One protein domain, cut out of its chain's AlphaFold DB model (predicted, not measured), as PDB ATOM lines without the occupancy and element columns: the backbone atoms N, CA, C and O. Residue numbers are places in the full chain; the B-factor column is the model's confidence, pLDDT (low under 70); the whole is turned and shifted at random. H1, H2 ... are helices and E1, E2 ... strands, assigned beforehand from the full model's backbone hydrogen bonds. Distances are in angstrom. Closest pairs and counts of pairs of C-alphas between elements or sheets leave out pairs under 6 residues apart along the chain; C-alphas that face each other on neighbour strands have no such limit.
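AT A GLANCE: This is residues 11 to 164 of the 234 residues of the protein "Hypothetical protein" of Hanusia phi (UniProt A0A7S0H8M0). Look for a twisted sheet of six strands that wraps round one helix, H3, on one face; H4 packs on that same face, over the E5 and E6 end. On the other face H2 covers the E2 region, and H1 packs crosswise on H2, away from the sheet. The printed part has 154 residues, with elements in the order H1 H2 E1 E2 E3 E4 H3 E5 E6 H4. The sheet runs E4 E3 E2 E1 E5 E6, all antiparallel, and the class is mixed, helices and strands. The whole is compact, with a radius of gyration of the C-alphas of 15.3 A and spans of 41 by 35 by 27 A.

IN THESE COORDINATES: Find C-alpha 11 at (11.606, -18.429, 49.577); from there H1 runs 18.5 A to residue 23. H2 follows at residues 29 to 39. At C-alpha 47, (23.582, -7.347, 56.214), begins E1, residues 47 to 57, 32.2 A long; E2, residues 60 to 71, runs back over 35.2 A. Next come E3, residues 74 to 78, E4, residues 89 to 93, and H3, residues 96 to 109, 20.3 A long. E5 is residues 113 to 119 and E6 residues 140 to 143. H4, residues 149 to 163, runs 20.5 A to C-alpha 163 at (18.772, 0.156, 59.372).

HOW THE PARTS SIT: Begin with E1 to E4, a meander, each strand the antiparallel neighbour of the one before. In the hairpin E1 and E2, N 53 and O 64 are 2.8 A apart, within hydrogen-bond range; so are N 69 and O 76 of E2 and E3, 2.9 A, and N 75 and O 93 of E3 and E4, 2.8 A. On the other side of E1, N 52 and O 118 of E5 are 2.8 A apart, and N 119 of E5 and O 140 of E6 are 2.8 A apart. The sheet curls round H3; the closest C-alphas of H3 and E5 are those of Lys 104 and Leu 114, 6.6 A apart. H4 is on the same face, at a height over the sheet of 9.3 A, over E6 and only just over E5, on which 3 of its C-alphas fall. H3 touches H4 with residues 96 to 97 alone, closest at the C-alphas of Ser 97 and Asp 153, 5.9 A, at a steep tilt of 41 degrees, opposite ways. H2 is on the opposite face, giving three layers, helices on both faces of a sheet; it lies over E2 at a height of 8.8 A, its closest C-alphas to E2 being those of Val 33 and Leu 67, 5.6 A. H1 is not on the sheet; it touches H2, about perpendicular at 81 degrees, closest at the C-alphas of Ala 17 and Leu 35, 5.0 A. In H1, H2, H3 and H4 every O i to N i+4 pair is within hydrogen-bond range.

THE WHOLE: The two C-alphas farthest apart are those of Asp 58 and Gly 127, 46.1 A. The printed part has no cut. Look at residues 120 to 139 for the long link, from E5 to E6. The mean pLDDT of the printed part is 93.5, and no printed residue is under 70.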
ATOM      1  N   PHE A  11      11.585 -17.042  50.048       90.31
ATOM      2  CA  PHE A  11      11.606 -18.429  49.577       90.31
ATOM      3  C   PHE A  11      11.668 -18.539  48.044       90.31
ATOM      4  O   PHE A  11      12.506 -19.252  47.498       90.31
ATOM      5  N   ARG A  12      10.818 -17.796  47.322       91.06
ATOM      6  CA  ARG A  12      10.812 -17.814  45.850       91.06
ATOM      7  C   ARG A  12      12.096 -17.241  45.261       91.06
ATOM      8  O   ARG A  12      12.570 -17.777  44.265       91.06
ATOM      9  N   VAL A  13      12.661 -16.198  45.866       92.75
ATOM     10  CA  VAL A  13      13.958 -15.637  45.453       92.75
ATOM     11  C   VAL A  13      15.061 -16.694  45.561       92.75
ATOM     12  O   VAL A  13      15.822 -16.887  44.613       92.75
ATOM     13  N   LEU A  14      15.101 -17.432  46.673       94.06
ATOM     14  CA  LEU A  14      16.095 -18.483  46.908       94.06
ATOM     15  C   LEU A  14      15.917 -19.677  45.959       94.06
ATOM     16  O   LEU A  14      16.902 -20.187  45.432       94.06
ATOM     17  N   GLU A  15      14.682 -20.097  45.676       93.88
ATOM     18  CA  GLU A  15      14.421 -21.167  44.702       93.88
ATOM     19  C   GLU A  15      14.858 -20.784  43.281       93.88
ATOM     20  O   GLU A  15      15.419 -21.606  42.553       93.88
ATOM     21  N   VAL A  16      14.663 -19.520  42.886       94.25
ATOM     22  CA  VAL A  16      15.177 -19.023  41.602       94.25
ATOM     23  C   VAL A  16      16.705 -19.067  41.584       94.25
ATOM     24  O   VAL A  16      17.268 -19.529  40.597       94.25
ATOM     25  N   ALA A  17      17.373 -18.653  42.664       95.94
ATOM     26  CA  ALA A  17      18.831 -18.707  42.757       95.94
ATOM     27  C   ALA A  17      19.377 -20.144  42.660       95.94
ATOM     28  O   ALA A  17      20.318 -20.392  41.908       95.94
ATOM     29  N   LYS A  18      18.744 -21.119  43.329       96.31
ATOM     30  CA  LYS A  18      19.105 -22.545  43.201       96.31
ATOM     31  C   LYS A  18      18.999 -23.038  41.760       96.31
ATOM     32  O   LYS A  18      19.850 -23.796  41.300       96.31
ATOM     33  N   ARG A  19      17.958 -22.616  41.040       96.38
ATOM     34  CA  ARG A  19      17.790 -22.958  39.624       96.38
ATOM     35  C   ARG A  19      18.869 -22.315  38.753       96.38
ATOM     36  O   ARG A  19      19.418 -23.011  37.913       96.38
ATOM     37  N   VAL A  20      19.217 -21.051  38.997       96.75
ATOM     38  CA  VAL A  20      20.329 -20.370  38.308       96.75
ATOM     39  C   VAL A  20      21.634 -21.156  38.461       96.75
ATOM     40  O   VAL A  20      22.317 -21.390  37.468       96.75
ATOM     41  N   ILE A  21      21.948 -21.623  39.676       97.38
ATOM     42  CA  ILE A  21      23.140 -22.451  39.937       97.38
ATOM     43  C   ILE A  21      23.062 -23.794  39.203       97.38
ATOM     44  O   ILE A  21      24.069 -24.274  38.706       97.38
ATOM     45  N   ARG A  22      21.880 -24.416  39.134       97.88
ATOM     46  CA  ARG A  22      21.700 -25.710  38.460       97.88
ATOM     47  C   ARG A  22      21.823 -25.605  36.939       97.88
ATOM     48  O   ARG A  22      22.342 -26.519  36.312       97.88
ATOM     49  N   GLU A  23      21.285 -24.539  36.355       96.56
ATOM     50  CA  GLU A  23      21.210 -24.358  34.903       96.56
ATOM     51  C   GLU A  23      22.482 -23.728  34.318       96.56
ATOM     52  O   GLU A  23      22.761 -23.929  33.139       96.56
ATOM     53  N   CYS A  24      23.265 -22.993  35.119       95.88
ATOM     54  CA  CYS A  24      24.543 -22.384  34.718       95.88
ATOM     55  C   CYS A  24      24.463 -21.507  33.452       95.88
ATOM     56  O   CYS A  24      25.432 -21.385  32.701       95.88
ATOM     57  N   LEU A  25      23.309 -20.884  33.203       96.88
ATOM     58  CA  LEU A  25      23.107 -20.005  32.054       96.88
ATOM     59  C   LEU A  25      23.599 -18.577  32.344       96.88
ATOM     60  O   LEU A  25      23.642 -18.162  33.505       96.88
ATOM     61  N   PRO A  26      23.939 -17.784  31.308       96.81
ATOM     62  CA  PRO A  26      24.280 -16.376  31.484       96.81
ATOM     63  C   PRO A  26      23.163 -15.593  32.186       96.81
ATOM     64  O   PRO A  26      22.009 -15.621  31.759       96.81
ATOM     65  N   ILE A  27      23.531 -14.845  33.226       96.75
ATOM     66  CA  ILE A  27      22.598 -14.090  34.068       96.75
ATOM     67  C   ILE A  27      22.688 -12.574  33.854       96.75
ATOM     68  O   ILE A  27      23.631 -12.045  33.263       96.75
ATOM     69  N   LYS A  28      21.695 -11.849  34.371       96.06
ATOM     70  CA  LYS A  28      21.615 -10.383  34.419       96.06
ATOM     71  C   LYS A  28      21.586  -9.885  35.867       96.06
ATOM     72  O   LYS A  28      21.646 -10.650  36.824       96.06
ATOM     73  N   CYS A  29      21.473  -8.567  36.033       96.31
ATOM     74  CA  CYS A  29      21.536  -7.892  37.333       96.31
ATOM     75  C   CYS A  29      20.556  -8.443  38.385       96.31
ATOM     76  O   CYS A  29      20.940  -8.608  39.536       96.31
ATOM     77  N   VAL A  30      19.311  -8.763  38.013       95.56
ATOM     78  CA  VAL A  30      18.312  -9.280  38.970       95.56
ATOM     79  C   VAL A  30      18.697 -10.670  39.481       95.56
ATOM     80  O   VAL A  30      18.675 -10.911  40.683       95.56
ATOM     81  N   GLU A  31      19.085 -11.571  38.581       96.00
ATOM     82  CA  GLU A  31      19.514 -12.930  38.929       96.00
ATOM     83  C   GLU A  31      20.801 -12.910  39.756       96.00
ATOM     84  O   GLU A  31      20.918 -13.662  40.718       96.00
ATOM     85  N   ALA A  32      21.726 -11.995  39.453       97.12
ATOM     86  CA  ALA A  32      22.935 -11.793  40.245       97.12
ATOM     87  C   ALA A  32      22.621 -11.343  41.680       97.12
ATOM     88  O   ALA A  32      23.252 -11.818  42.620       97.12
ATOM     89  N   VAL A  33      21.616 -10.484  41.873       97.06
ATOM     90  CA  VAL A  33      21.146 -10.109  43.217       97.06
ATOM     91  C   VAL A  33      20.524 -11.305  43.935       97.06
ATOM     92  O   VAL A  33      20.798 -11.509  45.115       97.06
ATOM     93  N   TYR A  34      19.729 -12.129  43.248       96.19
ATOM     94  CA  TYR A  34      19.132 -13.331  43.846       96.19
ATOM     95  C   TYR A  34      20.202 -14.335  44.272       96.19
ATOM     96  O   TYR A  34      20.135 -14.884  45.372       96.19
ATOM     97  N   LEU A  35      21.213 -14.522  43.428       96.88
ATOM     98  CA  LEU A  35      22.362 -15.355  43.728       96.88
ATOM     99  C   LEU A  35      23.170 -14.787  44.900       96.88
ATOM    100  O   LEU A  35      23.486 -15.526  45.823       96.88
ATOM    101  N   GLY A  36      23.422 -13.477  44.916       97.19
ATOM    102  CA  GLY A  36      24.084 -12.795  46.027       97.19
ATOM    103  C   GLY A  36      23.352 -13.010  47.350       97.19
ATOM    104  O   GLY A  36      23.983 -13.358  48.340       97.19
ATOM    105  N   ILE A  37      22.019 -12.896  47.360       96.44
ATOM    106  CA  ILE A  37      21.185 -13.190  48.536       96.44
ATOM    107  C   ILE A  37      21.343 -14.649  48.970       96.44
ATOM    108  O   ILE A  37      21.500 -14.907  50.159       96.44
ATOM    109  N   TYR A  38      21.277 -15.589  48.028       96.38
ATOM    110  CA  TYR A  38      21.363 -17.020  48.310       96.38
ATOM    111  C   TYR A  38      22.726 -17.417  48.887       96.38
ATOM    112  O   TYR A  38      22.781 -18.053  49.936       96.38
ATOM    113  N   LEU A  39      23.817 -16.980  48.255       96.81
ATOM    114  CA  LEU A  39      25.187 -17.327  48.648       96.81
ATOM    115  C   LEU A  39      25.615 -16.717  49.990       96.81
ATOM    116  O   LEU A  39      26.562 -17.195  50.602       96.81
ATOM    117  N   THR A  40      24.915 -15.684  50.457       96.50
ATOM    118  CA  THR A  40      25.192 -14.993  51.726       96.50
ATOM    119  C   THR A  40      24.168 -15.317  52.819       96.50
ATOM    120  O   THR A  40      24.163 -14.675  53.866       96.50
ATOM    121  N   GLN A  41      23.267 -16.289  52.612       94.69
ATOM    122  CA  GLN A  41      22.239 -16.617  53.611       94.69
ATOM    123  C   GLN A  41      22.824 -17.064  54.955       94.69
ATOM    124  O   GLN A  41      22.324 -16.634  55.993       94.69
ATOM    125  N   SER A  42      23.896 -17.856  54.928       93.19
ATOM    126  CA  SER A  42      24.571 -18.391  56.116       93.19
ATOM    127  C   SER A  42      25.543 -17.411  56.789       93.19
ATOM    128  O   SER A  42      26.084 -17.724  57.845       93.19
ATOM    129  N   MET A  43      25.761 -16.226  56.208       94.81
ATOM    130  CA  MET A  43      26.711 -15.217  56.693       94.81
ATOM    131  C   MET A  43      25.980 -14.164  57.537       94.81
ATOM    132  O   MET A  43      25.587 -13.118  57.028       94.81
ATOM    133  N   ALA A  44      25.724 -14.464  58.814       90.62
ATOM    134  CA  ALA A  44      24.921 -13.616  59.713       90.62
ATOM    135  C   ALA A  44      25.554 -12.243  60.029       90.62
ATOM    136  O   ALA A  44      24.880 -11.320  60.481       90.62
ATOM    137  N   ASP A  45      26.851 -12.122  59.793       92.94
ATOM    138  CA  ASP A  45      27.687 -10.933  59.891       92.94
ATOM    139  C   ASP A  45      27.558  -9.985  58.685       92.94
ATOM    140  O   ASP A  45      28.060  -8.858  58.736       92.94
ATOM    141  N   ILE A  46      26.864 -10.407  57.620       95.44
ATOM    142  CA  ILE A  46      26.638  -9.611  56.410       95.44
ATOM    143  C   ILE A  46      25.176  -9.191  56.305       95.44
ATOM    144  O   ILE A  46      24.297  -9.977  55.960       95.44
ATOM    145  N   GLU A  47      24.913  -7.900  56.460       95.75
ATOM    146  CA  GLU A  47      23.582  -7.347  56.214       95.75
ATOM    147  C   GLU A  47      23.416  -6.992  54.736       95.75
ATOM    148  O   GLU A  47      24.342  -6.506  54.088       95.75
ATOM    149  N   ARG A  48      22.224  -7.232  54.177       96.69
ATOM    150  CA  ARG A  48      21.986  -7.186  52.726       96.69
ATOM    151  C   ARG A  48      20.812  -6.283  52.402       96.69
ATOM    152  O   ARG A  48      19.719  -6.476  52.932       96.69
ATOM    153  N   LEU A  49      21.032  -5.331  51.505       96.81
ATOM    154  CA  LEU A  49      20.090  -4.278  51.155       96.81
ATOM    155  C   LEU A  49      19.982  -4.156  49.626       96.81
ATOM    156  O   LEU A  49      20.949  -3.769  48.965       96.81
ATOM    157  N   PRO A  50      18.824  -4.462  49.019       96.69
ATOM    158  CA  PRO A  50      18.663  -4.324  47.582       96.69
ATOM    159  C   PRO A  50      18.499  -2.848  47.206       96.69
ATOM    160  O   PRO A  50      17.707  -2.117  47.812       96.69
ATOM    161  N   VAL A  51      19.217  -2.419  46.165       97.38
ATOM    162  CA  VAL A  51      19.151  -1.053  45.637       97.38
ATOM    163  C   VAL A  51      18.923  -1.078  44.133       97.38
ATOM    164  O   VAL A  51      19.673  -1.694  43.379       97.38
ATOM    165  N   ILE A  52      17.877  -0.381  43.691       97.00
ATOM    166  CA  ILE A  52      17.470  -0.257  42.293       97.00
ATOM    167  C   ILE A  52      17.749   1.163  41.805       97.00
ATOM    168  O   ILE A  52      17.267   2.146  42.370       97.00
ATOM    169  N   PHE A  53      18.449   1.263  40.684       97.19
ATOM    170  CA  PHE A  53      18.754   2.500  39.987       97.19
ATOM    171  C   PHE A  53      17.921   2.609  38.714       97.19
ATOM    172  O   PHE A  53      17.912   1.708  37.872       97.19
ATOM    173  N   ASN A  54      17.256   3.749  38.554       96.38
ATOM    174  CA  ASN A  54      16.573   4.113  37.323       96.38
ATOM    175  C   ASN A  54      17.305   5.289  36.684       96.38
ATOM    176  O   ASN A  54      17.288   6.395  37.233       96.38
ATOM    177  N   SER A  55      17.896   5.061  35.519       96.06
ATOM    178  CA  SER A  55      18.630   6.065  34.749       96.06
ATOM    179  C   SER A  55      18.042   6.256  33.353       96.06
ATOM    180  O   SER A  55      17.151   5.512  32.937       96.06
ATOM    181  N   GLU A  56      18.509   7.277  32.643       96.06
ATOM    182  CA  GLU A  56      18.057   7.626  31.297       96.06
ATOM    183  C   GLU A  56      19.250   8.030  30.423       96.06
ATOM    184  O   GLU A  56      20.138   8.738  30.896       96.06
ATOM    185  N   ILE A  57      19.269   7.566  29.173       95.19
ATOM    186  CA  ILE A  57      20.149   8.059  28.100       95.19
ATOM    187  C   ILE A  57      19.250   8.344  26.903       95.19
ATOM    188  O   ILE A  57      18.440   7.485  26.561       95.19
ATOM    189  N   ASP A  58      19.369   9.520  26.288       92.19
ATOM    190  CA  ASP A  58      18.646   9.889  25.059       92.19
ATOM    191  C   ASP A  58      17.129   9.603  25.119       92.19
ATOM    192  O   ASP A  58      16.517   9.106  24.179       92.19
ATOM    193  N   GLY A  59      16.507   9.855  26.278       90.94
ATOM    194  CA  GLY A  59      15.083   9.593  26.526       90.94
ATOM    195  C   GLY A  59      14.725   8.127  26.828       90.94
ATOM    196  O   GLY A  59      13.612   7.839  27.283       90.94
ATOM    197  N   HIS A  60      15.656   7.186  26.656       94.38
ATOM    198  CA  HIS A  60      15.475   5.777  26.996       94.38
ATOM    199  C   HIS A  60      15.773   5.509  28.468       94.38
ATOM    200  O   HIS A  60      16.856   5.803  28.968       94.38
ATOM    201  N   LYS A  61      14.817   4.890  29.169       94.31
ATOM    202  CA  LYS A  61      14.938   4.558  30.595       94.31
ATOM    203  C   LYS A  61      15.517   3.164  30.800       94.31
ATOM    204  O   LYS A  61      15.036   2.192  30.217       94.31
ATOM    205  N   TYR A  62      16.466   3.059  31.720       95.75
ATOM    206  CA  TYR A  62      17.123   1.817  32.107       95.75
ATOM    207  C   TYR A  62      16.915   1.553  33.597       95.75
ATOM    208  O   TYR A  62      17.004   2.462  34.420       95.75
ATOM    209  N   GLY A  63      16.625   0.297  33.931       95.25
ATOM    210  CA  GLY A  63      16.575  -0.194  35.303       95.25
ATOM    211  C   GLY A  63      17.772  -1.096  35.573       95.25
ATOM    212  O   GLY A  63      18.102  -1.955  34.755       95.25
ATOM    213  N   HIS A  64      18.410  -0.904  36.716       97.25
ATOM    214  CA  HIS A  64      19.539  -1.699  37.170       97.25
ATOM    215  C   HIS A  64      19.405  -1.955  38.672       97.25
ATOM    216  O   HIS A  64      18.816  -1.140  39.375       97.25
ATOM    217  N   ILE A  65      19.909  -3.083  39.164       97.31
ATOM    218  CA  ILE A  65      19.815  -3.456  40.575       97.31
ATOM    219  C   ILE A  65      21.139  -4.051  41.039       97.31
ATOM    220  O   ILE A  65      21.756  -4.829  40.311       97.31
ATOM    221  N   VAL A  66      21.532  -3.692  42.256       98.12
ATOM    222  CA  VAL A  66      22.661  -4.274  42.984       98.12
ATOM    223  C   VAL A  66      22.219  -4.633  44.401       98.12
ATOM    224  O   VAL A  66      21.200  -4.141  44.898       98.12
ATOM    225  N   LEU A  67      22.990  -5.494  45.053       98.06
ATOM    226  CA  LEU A  67      22.835  -5.841  46.454       98.06
ATOM    227  C   LEU A  67      23.926  -5.123  47.245       98.06
ATOM    228  O   LEU A  67      25.077  -5.553  47.239       98.06
ATOM    229  N   VAL A  68      23.569  -4.027  47.908       98.00
ATOM    230  CA  VAL A  68      24.474  -3.370  48.854       98.00
ATOM    231  C   VAL A  68      24.610  -4.273  50.070       98.00
ATOM    232  O   VAL A  68      23.614  -4.769  50.599       98.00
ATOM    233  N   ILE A  69      25.843  -4.500  50.494       97.31
ATOM    234  CA  ILE A  69      26.168  -5.311  51.659       97.31
ATOM    235  C   ILE A  69      26.852  -4.449  52.708       97.31
ATOM    236  O   ILE A  69      27.573  -3.512  52.367       97.31
ATOM    237  N   ARG A  70      26.636  -4.772  53.979       96.06
ATOM    238  CA  ARG A  70      27.389  -4.201  55.091       96.06
ATOM    239  C   ARG A  70      28.108  -5.319  55.826       96.06
ATOM    240  O   ARG A  70      27.473  -6.273  56.260       96.06
ATOM    241  N   TYR A  71      29.420  -5.171  55.963       94.94
ATOM    242  CA  TYR A  71      30.306  -6.096  56.657       94.94
ATOM    243  C   TYR A  71      31.314  -5.292  57.478       94.94
ATOM    244  O   TYR A  71      31.901  -4.338  56.972       94.94
ATOM    245  N   ASN A  72      31.492  -5.640  58.754       91.88
ATOM    246  CA  ASN A  72      32.405  -4.945  59.672       91.88
ATOM    247  C   ASN A  72      32.266  -3.402  59.655       91.88
ATOM    248  O   ASN A  72      33.241  -2.663  59.540       91.88
ATOM    249  N   CYS A  73      31.025  -2.906  59.707       90.06
ATOM    250  CA  CYS A  73      30.677  -1.478  59.621       90.06
ATOM    251  C   CYS A  73      31.069  -0.760  58.317       90.06
ATOM    252  O   CYS A  73      30.843   0.442  58.207       90.06
ATOM    253  N   LYS A  74      31.585  -1.477  57.319       95.19
ATOM    254  CA  LYS A  74      31.840  -0.966  55.977       95.19
ATOM    255  C   LYS A  74      30.767  -1.434  55.015       95.19
ATOM    256  O   LYS A  74      30.202  -2.516  55.176       95.19
ATOM    257  N   LEU A  75      30.487  -0.616  54.013       96.75
ATOM    258  CA  LEU A  75      29.553  -0.941  52.951       96.75
ATOM    259  C   LEU A  75      30.308  -1.313  51.683       96.75
ATOM    260  O   LEU A  75      31.317  -0.696  51.356       96.75
ATOM    261  N   GLY A  76      29.772  -2.284  50.961       97.69
ATOM    262  CA  GLY A  76      30.185  -2.680  49.621       97.69
ATOM    263  C   GLY A  76      28.964  -3.085  48.807       97.69
ATOM    264  O   GLY A  76      27.820  -2.869  49.222       97.69
ATOM    265  N   ALA A  77      29.173  -3.682  47.640       98.19
ATOM    266  CA  ALA A  77      28.064  -4.160  46.829       98.19
ATOM    267  C   ALA A  77      28.424  -5.373  45.980       98.19
ATOM    268  O   ALA A  77      29.522  -5.485  45.439       98.19
ATOM    269  N   ILE A  78      27.436  -6.247  45.813       97.75
ATOM    270  CA  ILE A  78      27.464  -7.400  44.923       97.75
ATOM    271  C   ILE A  78      26.430  -7.158  43.827       97.75
ATOM    272  O   ILE A  78      25.293  -6.760  44.082       97.75
ATOM    273  N   GLY A  79      26.797  -7.417  42.583       96.12
ATOM    274  CA  GLY A  79      25.873  -7.293  41.468       96.12
ATOM    275  C   GLY A  79      26.532  -7.684  40.164       96.12
ATOM    276  O   GLY A  79      27.719  -8.002  40.123       96.12
ATOM    277  N   LEU A  80      25.753  -7.631  39.090       96.69
ATOM    278  CA  LEU A  80      26.258  -7.846  37.743       96.69
ATOM    279  C   LEU A  80      25.760  -6.742  36.827       96.69
ATOM    280  O   LEU A  80      24.574  -6.406  36.804       96.69
ATOM    281  N   SER A  81      26.672  -6.201  36.035       96.81
ATOM    282  CA  SER A  81      26.400  -5.153  35.071       96.81
ATOM    283  C   SER A  81      27.213  -5.405  33.815       96.81
ATOM    284  O   SER A  81      28.233  -6.083  33.832       96.81
ATOM    285  N   ARG A  82      26.777  -4.801  32.712       95.44
ATOM    286  CA  ARG A  82      27.581  -4.735  31.485       95.44
ATOM    287  C   ARG A  82      28.777  -3.788  31.640       95.44
ATOM    288  O   ARG A  82      29.639  -3.762  30.769       95.44
ATOM    289  N   ARG A  83      28.787  -2.961  32.693       96.06
ATOM    290  CA  ARG A  83      29.849  -2.003  33.011       96.06
ATOM    291  C   ARG A  83      30.495  -2.368  34.349       96.06
ATOM    292  O   ARG A  83      29.750  -2.554  35.313       96.06
ATOM    293  N   PRO A  84      31.831  -2.455  34.430       94.81
ATOM    294  CA  PRO A  84      32.509  -2.966  35.620       94.81
ATOM    295  C   PRO A  84      32.360  -2.054  36.846       94.81
ATOM    296  O   PRO A  84      32.315  -2.526  37.974       94.81
ATOM    297  N   ASP A  85      32.199  -0.753  36.635       95.62
ATOM    298  CA  ASP A  85      32.017   0.259  37.675       95.62
ATOM    299  C   ASP A  85      30.571   0.367  38.194       95.62
ATOM    300  O   ASP A  85      30.324   1.060  39.180       95.62
ATOM    301  N   LEU A  86      29.622  -0.338  37.571       97.06
ATOM    302  CA  LEU A  86      28.210  -0.398  37.965       97.06
ATOM    303  C   LEU A  86      27.820  -1.768  38.545       97.06
ATOM    304  O   LEU A  86      26.648  -2.123  38.513       97.06
ATOM    305  N   MET A  87      28.773  -2.564  39.028       95.25
ATOM    306  CA  MET A  87      28.520  -3.885  39.618       95.25
ATOM    307  C   MET A  87      29.142  -4.001  41.010       95.25
ATOM    308  O   MET A  87      28.654  -3.342  41.921       95.25
ATOM    309  N   PHE A  88      30.179  -4.820  41.178       97.62
ATOM    310  CA  PHE A  88      30.906  -5.014  42.423       97.62
ATOM    311  C   PHE A  88      31.545  -3.716  42.934       97.62
ATOM    312  O   PHE A  88      32.101  -2.931  42.161       97.62
ATOM    313  N   LYS A  89      31.466  -3.516  44.248       97.69
ATOM    314  CA  LYS A  89      32.185  -2.479  44.988       97.69
ATOM    315  C   LYS A  89      32.748  -3.113  46.253       97.69
ATOM    316  O   LYS A  89      32.013  -3.798  46.967       97.69
ATOM    317  N   GLU A  90      34.023  -2.868  46.518       96.56
ATOM    318  CA  GLU A  90      34.697  -3.349  47.722       96.56
ATOM    319  C   GLU A  90      34.070  -2.749  48.989       96.56
ATOM    320  O   GLU A  90      33.456  -1.676  48.954       96.56
ATOM    321  N   CYS A  91      34.193  -3.464  50.109       95.12
ATOM    322  CA  CYS A  91      33.634  -3.060  51.399       95.12
ATOM    323  C   CYS A  91      34.493  -1.980  52.076       95.12
ATOM    324  O   CYS A  91      35.096  -2.223  53.118       95.12
ATOM    325  N   GLU A  92      34.549  -0.785  51.491       95.62
ATOM    326  CA  GLU A  92      35.400   0.319  51.968       95.62
ATOM    327  C   GLU A  92      34.609   1.565  52.396       95.62
ATOM    328  O   GLU A  92      35.115   2.402  53.155       95.62
ATOM    329  N   TYR A  93      33.353   1.672  51.960       95.75
ATOM    330  CA  TYR A  93      32.524   2.861  52.132       95.75
ATOM    331  C   TYR A  93      32.015   2.976  53.573       95.75
ATOM    332  O   TYR A  93      31.607   1.985  54.181       95.75
ATOM    333  N   ASN A  94      32.030   4.192  54.124       93.38
ATOM    334  CA  ASN A  94      31.635   4.449  55.515       93.38
ATOM    335  C   ASN A  94      30.136   4.706  55.668       93.38
ATOM    336  O   ASN A  94      29.576   4.457  56.733       93.38
ATOM    337  N   SER A  95      29.487   5.211  54.621       93.88
ATOM    338  CA  SER A  95      28.064   5.525  54.643       93.88
ATOM    339  C   SER A  95      27.332   4.990  53.416       93.88
ATOM    340  O   SER A  95      27.908   4.725  52.357       93.88
ATOM    341  N   LEU A  96      26.009   4.865  53.558       94.75
ATOM    342  CA  LEU A  96      25.124   4.550  52.438       94.75
ATOM    343  C   LEU A  96      25.144   5.655  51.372       94.75
ATOM    344  O   LEU A  96      24.969   5.363  50.192       94.75
ATOM    345  N   SER A  97      25.379   6.909  51.767       95.19
ATOM    346  CA  SER A  97      25.504   8.008  50.815       95.19
ATOM    347  C   SER A  97      26.753   7.876  49.953       95.19
ATOM    348  O   SER A  97      26.646   7.968  48.733       95.19
ATOM    349  N   ASP A  98      27.903   7.543  50.550       95.44
ATOM    350  CA  ASP A  98      29.182   7.440  49.833       95.44
ATOM    351  C   ASP A  98      29.122   6.414  48.698       95.44
ATOM    352  O   ASP A  98      29.473   6.713  47.552       95.44
ATOM    353  N   ILE A  99      28.623   5.208  48.990       96.81
ATOM    354  CA  ILE A  99      28.525   4.144  47.984       96.81
ATOM    355  C   ILE A  99      27.526   4.507  46.876       96.81
ATOM    356  O   ILE A  99      27.796   4.291  45.693       96.81
ATOM    357  N   LEU A 100      26.378   5.100  47.221       96.56
ATOM    358  CA  LEU A 100      25.370   5.493  46.232       96.56
ATOM    359  C   LEU A 100      25.806   6.700  45.397       96.56
ATOM    360  O   LEU A 100      25.464   6.773  44.213       96.56
ATOM    361  N   LEU A 101      26.586   7.610  45.975       95.88
ATOM    362  CA  LEU A 101      27.223   8.707  45.260       95.88
ATOM    363  C   LEU A 101      28.237   8.171  44.248       95.88
ATOM    364  O   LEU A 101      28.275   8.654  43.115       95.88
ATOM    365  N   GLU A 102      29.006   7.139  44.601       97.25
ATOM    366  CA  GLU A 102      29.929   6.507  43.658       97.25
ATOM    367  C   GLU A 102      29.191   5.817  42.500       97.25
ATOM    368  O   GLU A 102      29.602   5.947  41.343       97.25
ATOM    369  N   TYR A 103      28.054   5.160  42.753       97.62
ATOM    370  CA  TYR A 103      27.199   4.663  41.665       97.62
ATOM    371  C   TYR A 103      26.654   5.795  40.795       97.62
ATOM    372  O   TYR A 103      26.672   5.676  39.570       97.62
ATOM    373  N   LYS A 104      26.192   6.905  41.388       95.88
ATOM    374  CA  LYS A 104      25.734   8.083  40.633       95.88
ATOM    375  C   LYS A 104      26.835   8.604  39.709       95.88
ATOM    376  O   LYS A 104      26.580   8.766  38.518       95.88
ATOM    377  N   ARG A 105      28.049   8.799  40.231       96.69
ATOM    378  CA  ARG A 105      29.218   9.224  39.443       96.69
ATOM    379  C   ARG A 105      29.537   8.223  38.335       96.69
ATOM    380  O   ARG A 105      29.771   8.622  37.201       96.69
ATOM    381  N   SER A 106      29.481   6.925  38.636       97.38
ATOM    382  CA  SER A 106      29.693   5.859  37.650       97.38
ATOM    383  C   SER A 106      28.652   5.912  36.521       97.38
ATOM    384  O   SER A 106      29.011   5.823  35.354       97.38
ATOM    385  N   TYR A 107      27.369   6.152  36.819       96.81
ATOM    386  CA  TYR A 107      26.352   6.369  35.780       96.81
ATOM    387  C   TYR A 107      26.663   7.592  34.909       96.81
ATOM    388  O   TYR A 107      26.587   7.503  33.684       96.81
ATOM    389  N   GLU A 108      27.045   8.708  35.528       95.31
ATOM    390  CA  GLU A 108      27.375   9.953  34.824       95.31
ATOM    391  C   GLU A 108      28.565   9.775  33.863       95.31
ATOM    392  O   GLU A 108      28.519  10.294  32.749       95.31
ATOM    393  N   ARG A 109      29.572   8.958  34.221       96.56
ATOM    394  CA  ARG A 109      30.699   8.598  33.328       96.56
ATOM    395  C   ARG A 109      30.249   7.907  32.037       96.56
ATOM    396  O   ARG A 109      30.907   8.035  31.012       96.56
ATOM    397  N   TRP A 110      29.129   7.190  32.077       95.25
ATOM    398  CA  TRP A 110      28.540   6.509  30.920       95.25
ATOM    399  C   TRP A 110      27.406   7.312  30.269       95.25
ATOM    400  O   TRP A 110      26.552   6.730  29.599       95.25
ATOM    401  N   SER A 111      27.366   8.631  30.494       94.88
ATOM    402  CA  SER A 111      26.340   9.548  29.981       94.88
ATOM    403  C   SER A 111      24.911   9.205  30.419       94.88
ATOM    404  O   SER A 111      23.941   9.688  29.837       94.88
ATOM    405  N   HIS A 112      24.754   8.386  31.463       95.88
ATOM    406  CA  HIS A 112      23.451   8.134  32.058       95.88
ATOM    407  C   HIS A 112      23.091   9.270  33.013       95.88
ATOM    408  O   HIS A 112      23.832   9.584  33.944       95.88
ATOM    409  N   ARG A 113      21.875   9.801  32.882       94.62
ATOM    410  CA  ARG A 113      21.282  10.669  33.898       94.62
ATOM    411  C   ARG A 113      20.496   9.827  34.896       94.62
ATOM    412  O   ARG A 113      19.476   9.229  34.553       94.62
ATOM    413  N   LEU A 114      20.949   9.777  36.147       94.50
ATOM    414  CA  LEU A 114      20.234   9.060  37.201       94.50
ATOM    415  C   LEU A 114      18.973   9.835  37.615       94.50
ATOM    416  O   LEU A 114      18.988  11.053  37.790       94.50
ATOM    417  N   HIS A 115      17.847   9.137  37.741       93.12
ATOM    418  CA  HIS A 115      16.546   9.763  37.983       93.12
ATOM    419  C   HIS A 115      15.908   9.348  39.284       93.12
ATOM    420  O   HIS A 115      15.315  10.186  39.964       93.12
ATOM    421  N   LYS A 116      15.970   8.056  39.597       94.75
ATOM    422  CA  LYS A 116      15.425   7.530  40.840       94.75
ATOM    423  C   LYS A 116      16.355   6.474  41.404       94.75
ATOM    424  O   LYS A 116      16.856   5.642  40.652       94.75
ATOM    425  N   ILE A 117      16.511   6.496  42.718       96.31
ATOM    426  CA  ILE A 117      17.121   5.418  43.490       96.31
ATOM    427  C   ILE A 117      16.014   4.845  44.366       96.31
ATOM    428  O   ILE A 117      15.315   5.596  45.047       96.31
ATOM    429  N   LYS A 118      15.803   3.533  44.308       95.50
ATOM    430  CA  LYS A 118      14.873   2.830  45.191       95.50
ATOM    431  C   LYS A 118      15.664   1.889  46.078       95.50
ATOM    432  O   LYS A 118      16.494   1.139  45.581       95.50
ATOM    433  N   ILE A 119      15.392   1.935  47.368       95.50
ATOM    434  CA  ILE A 119      16.106   1.177  48.388       95.50
ATOM    435  C   ILE A 119      15.079   0.320  49.110       95.50
ATOM    436  O   ILE A 119      14.031   0.827  49.516       95.50
ATOM    437  N   GLY A 120      15.368  -0.968  49.239       93.69
ATOM    438  CA  GLY A 120      14.516  -1.906  49.954       93.69
ATOM    439  C   GLY A 120      14.690  -1.880  51.472       93.69
ATOM    440  O   GLY A 120      15.158  -0.901  52.065       93.69
ATOM    441  N   ASN A 121      14.306  -2.984  52.101       93.00
ATOM    442  CA  ASN A 121      14.633  -3.299  53.492       93.00
ATOM    443  C   ASN A 121      15.713  -4.381  53.574       93.00
ATOM    444  O   ASN A 121      16.069  -4.990  52.564       93.00
ATOM    445  N   LEU A 122      16.238  -4.601  54.784       93.88
ATOM    446  CA  LEU A 122      17.202  -5.671  55.020       93.88
ATOM    447  C   LEU A 122      16.582  -7.025  54.701       93.88
ATOM    448  O   LEU A 122      15.449  -7.318  55.091       93.88
ATOM    449  N   ILE A 123      17.353  -7.849  54.006       93.94
ATOM    450  CA  ILE A 123      16.939  -9.194  53.639       93.94
ATOM    451  C   ILE A 123      17.276 -10.135  54.796       93.94
ATOM    452  O   ILE A 123      18.442 -10.212  55.196       93.94
ATOM    453  N   PRO A 124      16.286 -10.854  55.348       92.31
ATOM    454  CA  PRO A 124      16.518 -11.698  56.505       92.31
ATOM    455  C   PRO A 124      17.348 -12.947  56.151       92.31
ATOM    456  O   PRO A 124      17.360 -13.410  55.004       92.31
ATOM    457  N   HIS A 125      18.082 -13.452  57.146       92.38
ATOM    458  CA  HIS A 125      18.928 -14.645  57.044       92.38
ATOM    459  C   HIS A 125      18.139 -15.948  57.230       92.38
ATOM    460  O   HIS A 125      16.976 -15.941  57.663       92.38
ATOM    461  N   GLU A 126      18.792 -17.065  56.920       81.94
ATOM    462  CA  GLU A 126      18.299 -18.408  57.189       81.94
ATOM    463  C   GLU A 126      18.078 -18.593  58.699       81.94
ATOM    464  O   GLU A 126      18.763 -17.994  59.525       81.94
ATOM    465  N   GLY A 127      17.044 -19.351  59.072       71.44
ATOM    466  CA  GLY A 127      16.627 -19.508  60.470       71.44
ATOM    467  C   GLY A 127      15.721 -18.392  61.004       71.44
ATOM    468  O   GLY A 127      15.151 -18.530  62.083       71.44
ATOM    469  N   SER A 128      15.501 -17.311  60.249       72.75
ATOM    470  CA  SER A 128      14.419 -16.377  60.564       72.75
ATOM    471  C   SER A 128      13.060 -16.953  60.138       72.75
ATOM    472  O   SER A 128      12.911 -17.476  59.034       72.75
ATOM    473  N   ASN A 129      12.016 -16.762  60.951       72.62
ATOM    474  CA  ASN A 129      10.632 -17.140  60.600       72.62
ATOM    475  C   ASN A 129      10.048 -16.336  59.411       72.62
ATOM    476  O   ASN A 129       8.868 -16.457  59.096       72.62
ATOM    477  N   ARG A 130      10.869 -15.513  58.743       79.69
ATOM    478  CA  ARG A 130      10.501 -14.528  57.715       79.69
ATOM    479  C   ARG A 130      10.797 -14.993  56.288       79.69
ATOM    480  O   ARG A 130      10.834 -14.194  55.359       79.69
ATOM    481  N   LEU A 131      11.001 -16.293  56.078       78.06
ATOM    482  CA  LEU A 131      11.273 -16.849  54.747       78.06
ATOM    483  C   LEU A 131      10.081 -16.700  53.781       78.06
ATOM    484  O   LEU A 131      10.259 -16.564  52.569       78.06
ATOM    485  N   ASN A 132       8.863 -16.719  54.325       80.88
ATOM    486  CA  ASN A 132       7.630 -16.534  53.560       80.88
ATOM    487  C   ASN A 132       7.271 -15.058  53.349       80.88
ATOM    488  O   ASN A 132       6.380 -14.770  52.549       80.88
ATOM    489  N   ASP A 133       7.985 -14.135  54.001       84.81
ATOM    490  CA  ASP A 133       7.741 -12.706  53.859       84.81
ATOM    491  C   ASP A 133       8.133 -12.237  52.458       84.81
ATOM    492  O   ASP A 133       9.078 -12.733  51.828       84.81
ATOM    493  N   ILE A 134       7.382 -11.257  51.961       86.00
ATOM    494  CA  ILE A 134       7.675 -10.601  50.691       86.00
ATOM    495  C   ILE A 134       8.915  -9.736  50.881       86.00
ATOM    496  O   ILE A 134       8.980  -8.915  51.796       86.00
ATOM    497  N   VAL A 135       9.890  -9.895  49.986       85.94
ATOM    498  CA  VAL A 135      11.061  -9.018  49.979       85.94
ATOM    499  C   VAL A 135      10.607  -7.611  49.591       85.94
ATOM    500  O   VAL A 135      10.075  -7.403  48.501       85.94
ATOM    501  N   ASP A 136      10.816  -6.637  50.478       88.75
ATOM    502  CA  ASP A 136      10.546  -5.231  50.175       88.75
ATOM    503  C   ASP A 136      11.720  -4.638  49.388       88.75
ATOM    504  O   ASP A 136      12.771  -4.316  49.945       88.75
ATOM    505  N   TRP A 137      11.535  -4.504  48.076       89.25
ATOM    506  CA  TRP A 137      12.533  -3.967  47.148       89.25
ATOM    507  C   TRP A 137      12.525  -2.438  47.050       89.25
ATOM    508  O   TRP A 137      13.456  -1.858  46.488       89.25
ATOM    509  N   THR A 138      11.458  -1.770  47.497       87.94
ATOM    510  CA  THR A 138      11.220  -0.347  47.206       87.94
ATOM    511  C   THR A 138      10.596   0.384  48.389       87.94
ATOM    512  O   THR A 138       9.601   1.090  48.236       87.94
ATOM    513  N   ASN A 139      11.207   0.237  49.558       89.62
ATOM    514  CA  ASN A 139      10.774   0.886  50.786       89.62
ATOM    515  C   ASN A 139      10.962   2.410  50.743       89.62
ATOM    516  O   ASN A 139      10.106   3.180  51.166       89.62
ATOM    517  N   THR A 140      12.109   2.856  50.238       91.69
ATOM    518  CA  THR A 140      12.487   4.269  50.151       91.69
ATOM    519  C   THR A 140      12.760   4.621  48.699       91.69
ATOM    520  O   THR A 140      13.511   3.925  48.019       91.69
ATOM    521  N   VAL A 141      12.150   5.697  48.202       93.19
ATOM    522  CA  VAL A 141      12.317   6.152  46.817       93.19
ATOM    523  C   VAL A 141      12.818   7.586  46.813       93.19
ATOM    524  O   VAL A 141      12.133   8.497  47.265       93.19
ATOM    525  N   ILE A 142      14.000   7.786  46.244       93.00
ATOM    526  CA  ILE A 142      14.653   9.085  46.116       93.00
ATOM    527  C   ILE A 142      14.547   9.520  44.658       93.00
ATOM    528  O   ILE A 142      14.965   8.796  43.755       93.00
ATOM    529  N   SER A 143      13.968  10.698  44.416       92.69
ATOM    530  CA  SER A 143      13.891  11.303  43.081       92.69
ATOM    531  C   SER A 143      14.999  12.338  42.911       92.69
ATOM    532  O   SER A 143      14.994  13.352  43.603       92.69
ATOM    533  N   LEU A 144      15.899  12.106  41.956       89.69
ATOM    534  CA  LEU A 144      17.022  12.990  41.615       89.69
ATOM    535  C   LEU A 144      16.706  13.940  40.447       89.69
ATOM    536  O   LEU A 144      17.535  14.761  40.076       89.69
ATOM    537  N   LYS A 145      15.509  13.856  39.840       81.81
ATOM    538  CA  LYS A 145      15.080  14.839  38.821       81.81
ATOM    539  C   LYS A 145      14.803  16.218  39.427       81.81
ATOM    540  O   LYS A 145      14.990  17.217  38.746       81.81
ATOM    541  N   THR A 146      14.313  16.239  40.664       77.12
ATOM    542  CA  THR A 146      13.748  17.433  41.316       77.12
ATOM    543  C   THR A 146      14.565  17.876  42.528       77.12
ATOM    544  O   THR A 146      14.479  19.030  42.930       77.12
ATOM    545  N   ASN A 147      15.349  16.973  43.121       81.62
ATOM    546  CA  ASN A 147      16.078  17.232  44.358       81.62
ATOM    547  C   ASN A 147      17.585  17.291  44.104       81.62
ATOM    548  O   ASN A 147      18.103  16.510  43.303       81.62
ATOM    549  N   SER A 148      18.267  18.188  44.819       89.12
ATOM    550  CA  SER A 148      19.725  18.186  44.922       89.12
ATOM    551  C   SER A 148      20.210  16.935  45.657       89.12
ATOM    552  O   SER A 148      19.432  16.234  46.316       89.12
ATOM    553  N   TRP A 149      21.507  16.647  45.540       90.38
ATOM    554  CA  TRP A 149      22.097  15.524  46.260       90.38
ATOM    555  C   TRP A 149      22.056  15.729  47.779       90.38
ATOM    556  O   TRP A 149      21.874  14.743  48.474       90.38
ATOM    557  N   GLU A 150      22.102  16.963  48.302       89.94
ATOM    558  CA  GLU A 150      22.023  17.193  49.760       89.94
ATOM    559  C   GLU A 150      20.711  16.657  50.352       89.94
ATOM    560  O   GLU A 150      20.702  15.951  51.351       89.94
ATOM    561  N   LYS A 151      19.579  16.886  49.676       90.75
ATOM    562  CA  LYS A 151      18.291  16.327  50.123       90.75
ATOM    563  C   LYS A 151      18.246  14.805  50.013       90.75
ATOM    564  O   LYS A 151      17.525  14.150  50.762       90.75
ATOM    565  N   ALA A 152      18.940  14.237  49.025       91.19
ATOM    566  CA  ALA A 152      19.065  12.789  48.912       91.19
ATOM    567  C   ALA A 152      19.906  12.236  50.070       91.19
ATOM    568  O   ALA A 152      19.516  11.232  50.658       91.19
ATOM    569  N   ASP A 153      20.991  12.922  50.418       92.62
ATOM    570  CA  ASP A 153      21.894  12.604  51.519       92.62
ATOM    571  C   ASP A 153      21.154  12.535  52.863       92.62
ATOM    572  O   ASP A 153      21.209  11.504  53.532       92.62
ATOM    573  N   ASP A 154      20.318  13.529  53.181       92.75
ATOM    574  CA  ASP A 154      19.480  13.530  54.392       92.75
ATOM    575  C   ASP A 154      18.569  12.290  54.483       92.75
ATOM    576  O   ASP A 154      18.411  11.661  55.539       92.75
ATOM    577  N   VAL A 155      17.950  11.908  53.359       93.38
ATOM    578  CA  VAL A 155      17.074  10.727  53.284       93.38
ATOM    579  C   VAL A 155      17.880   9.441  53.453       93.38
ATOM    580  O   VAL A 155      17.413   8.508  54.114       93.38
ATOM    581  N   LEU A 156      19.086   9.383  52.885       93.44
ATOM    582  CA  LEU A 156      19.993   8.245  53.011       93.44
ATOM    583  C   LEU A 156      20.513   8.094  54.438       93.44
ATOM    584  O   LEU A 156      20.492   6.978  54.955       93.44
ATOM    585  N   HIS A 157      20.875   9.190  55.102       92.62
ATOM    586  CA  HIS A 157      21.242   9.203  56.516       92.62
ATOM    587  C   HIS A 157      20.091   8.718  57.397       92.62
ATOM    588  O   HIS A 157      20.260   7.810  58.211       92.62
ATOM    589  N   LYS A 158      18.875   9.235  57.185       93.19
ATOM    590  CA  LYS A 158      17.690   8.759  57.911       93.19
ATOM    591  C   LYS A 158      17.438   7.266  57.681       93.19
ATOM    592  O   LYS A 158      17.087   6.554  58.621       93.19
ATOM    593  N   LYS A 159      17.612   6.781  56.447       93.56
ATOM    594  CA  LYS A 159      17.473   5.354  56.131       93.56
ATOM    595  C   LYS A 159      18.552   4.534  56.836       93.56
ATOM    596  O   LYS A 159      18.197   3.553  57.480       93.56
ATOM    597  N   ALA A 160      19.816   4.948  56.788       92.88
ATOM    598  CA  ALA A 160      20.913   4.284  57.490       92.88
ATOM    599  C   ALA A 160      20.641   4.177  59.001       92.88
ATOM    600  O   ALA A 160      20.828   3.104  59.573       92.88
ATOM    601  N   ARG A 161      20.070   5.220  59.620       91.81
ATOM    602  CA  ARG A 161      19.624   5.188  61.021       91.81
ATOM    603  C   ARG A 161      18.602   4.101  61.312       91.81
ATOM    604  O   ARG A 161      18.761   3.347  62.264       91.81
ATOM    605  N   ILE A 162      17.563   4.012  60.482       92.69
ATOM    606  CA  ILE A 162      16.503   3.002  60.619       92.69
ATOM    607  C   ILE A 162      17.077   1.588  60.457       92.69
ATOM    608  O   ILE A 162      16.626   0.663  61.126       92.69
ATOM    609  N   LEU A 163      18.077   1.425  59.587       91.06
ATOM    610  CA  LEU A 163      18.772   0.156  59.372       91.06
ATOM    611  C   LEU A 163      19.789  -0.174  60.481       91.06
ATOM    612  O   LEU A 163      20.314  -1.281  60.497       91.06
ATOM    613  N   GLY A 164      20.096   0.759  61.391       90.50
ATOM    614  CA  GLY A 164      21.166   0.594  62.380       90.50
ATOM    615  C   GLY A 164      22.579   0.652  61.782       90.50
ATOM    616  O   GLY A 164      23.531   0.189  62.411       90.50
TER     617      GLY A 164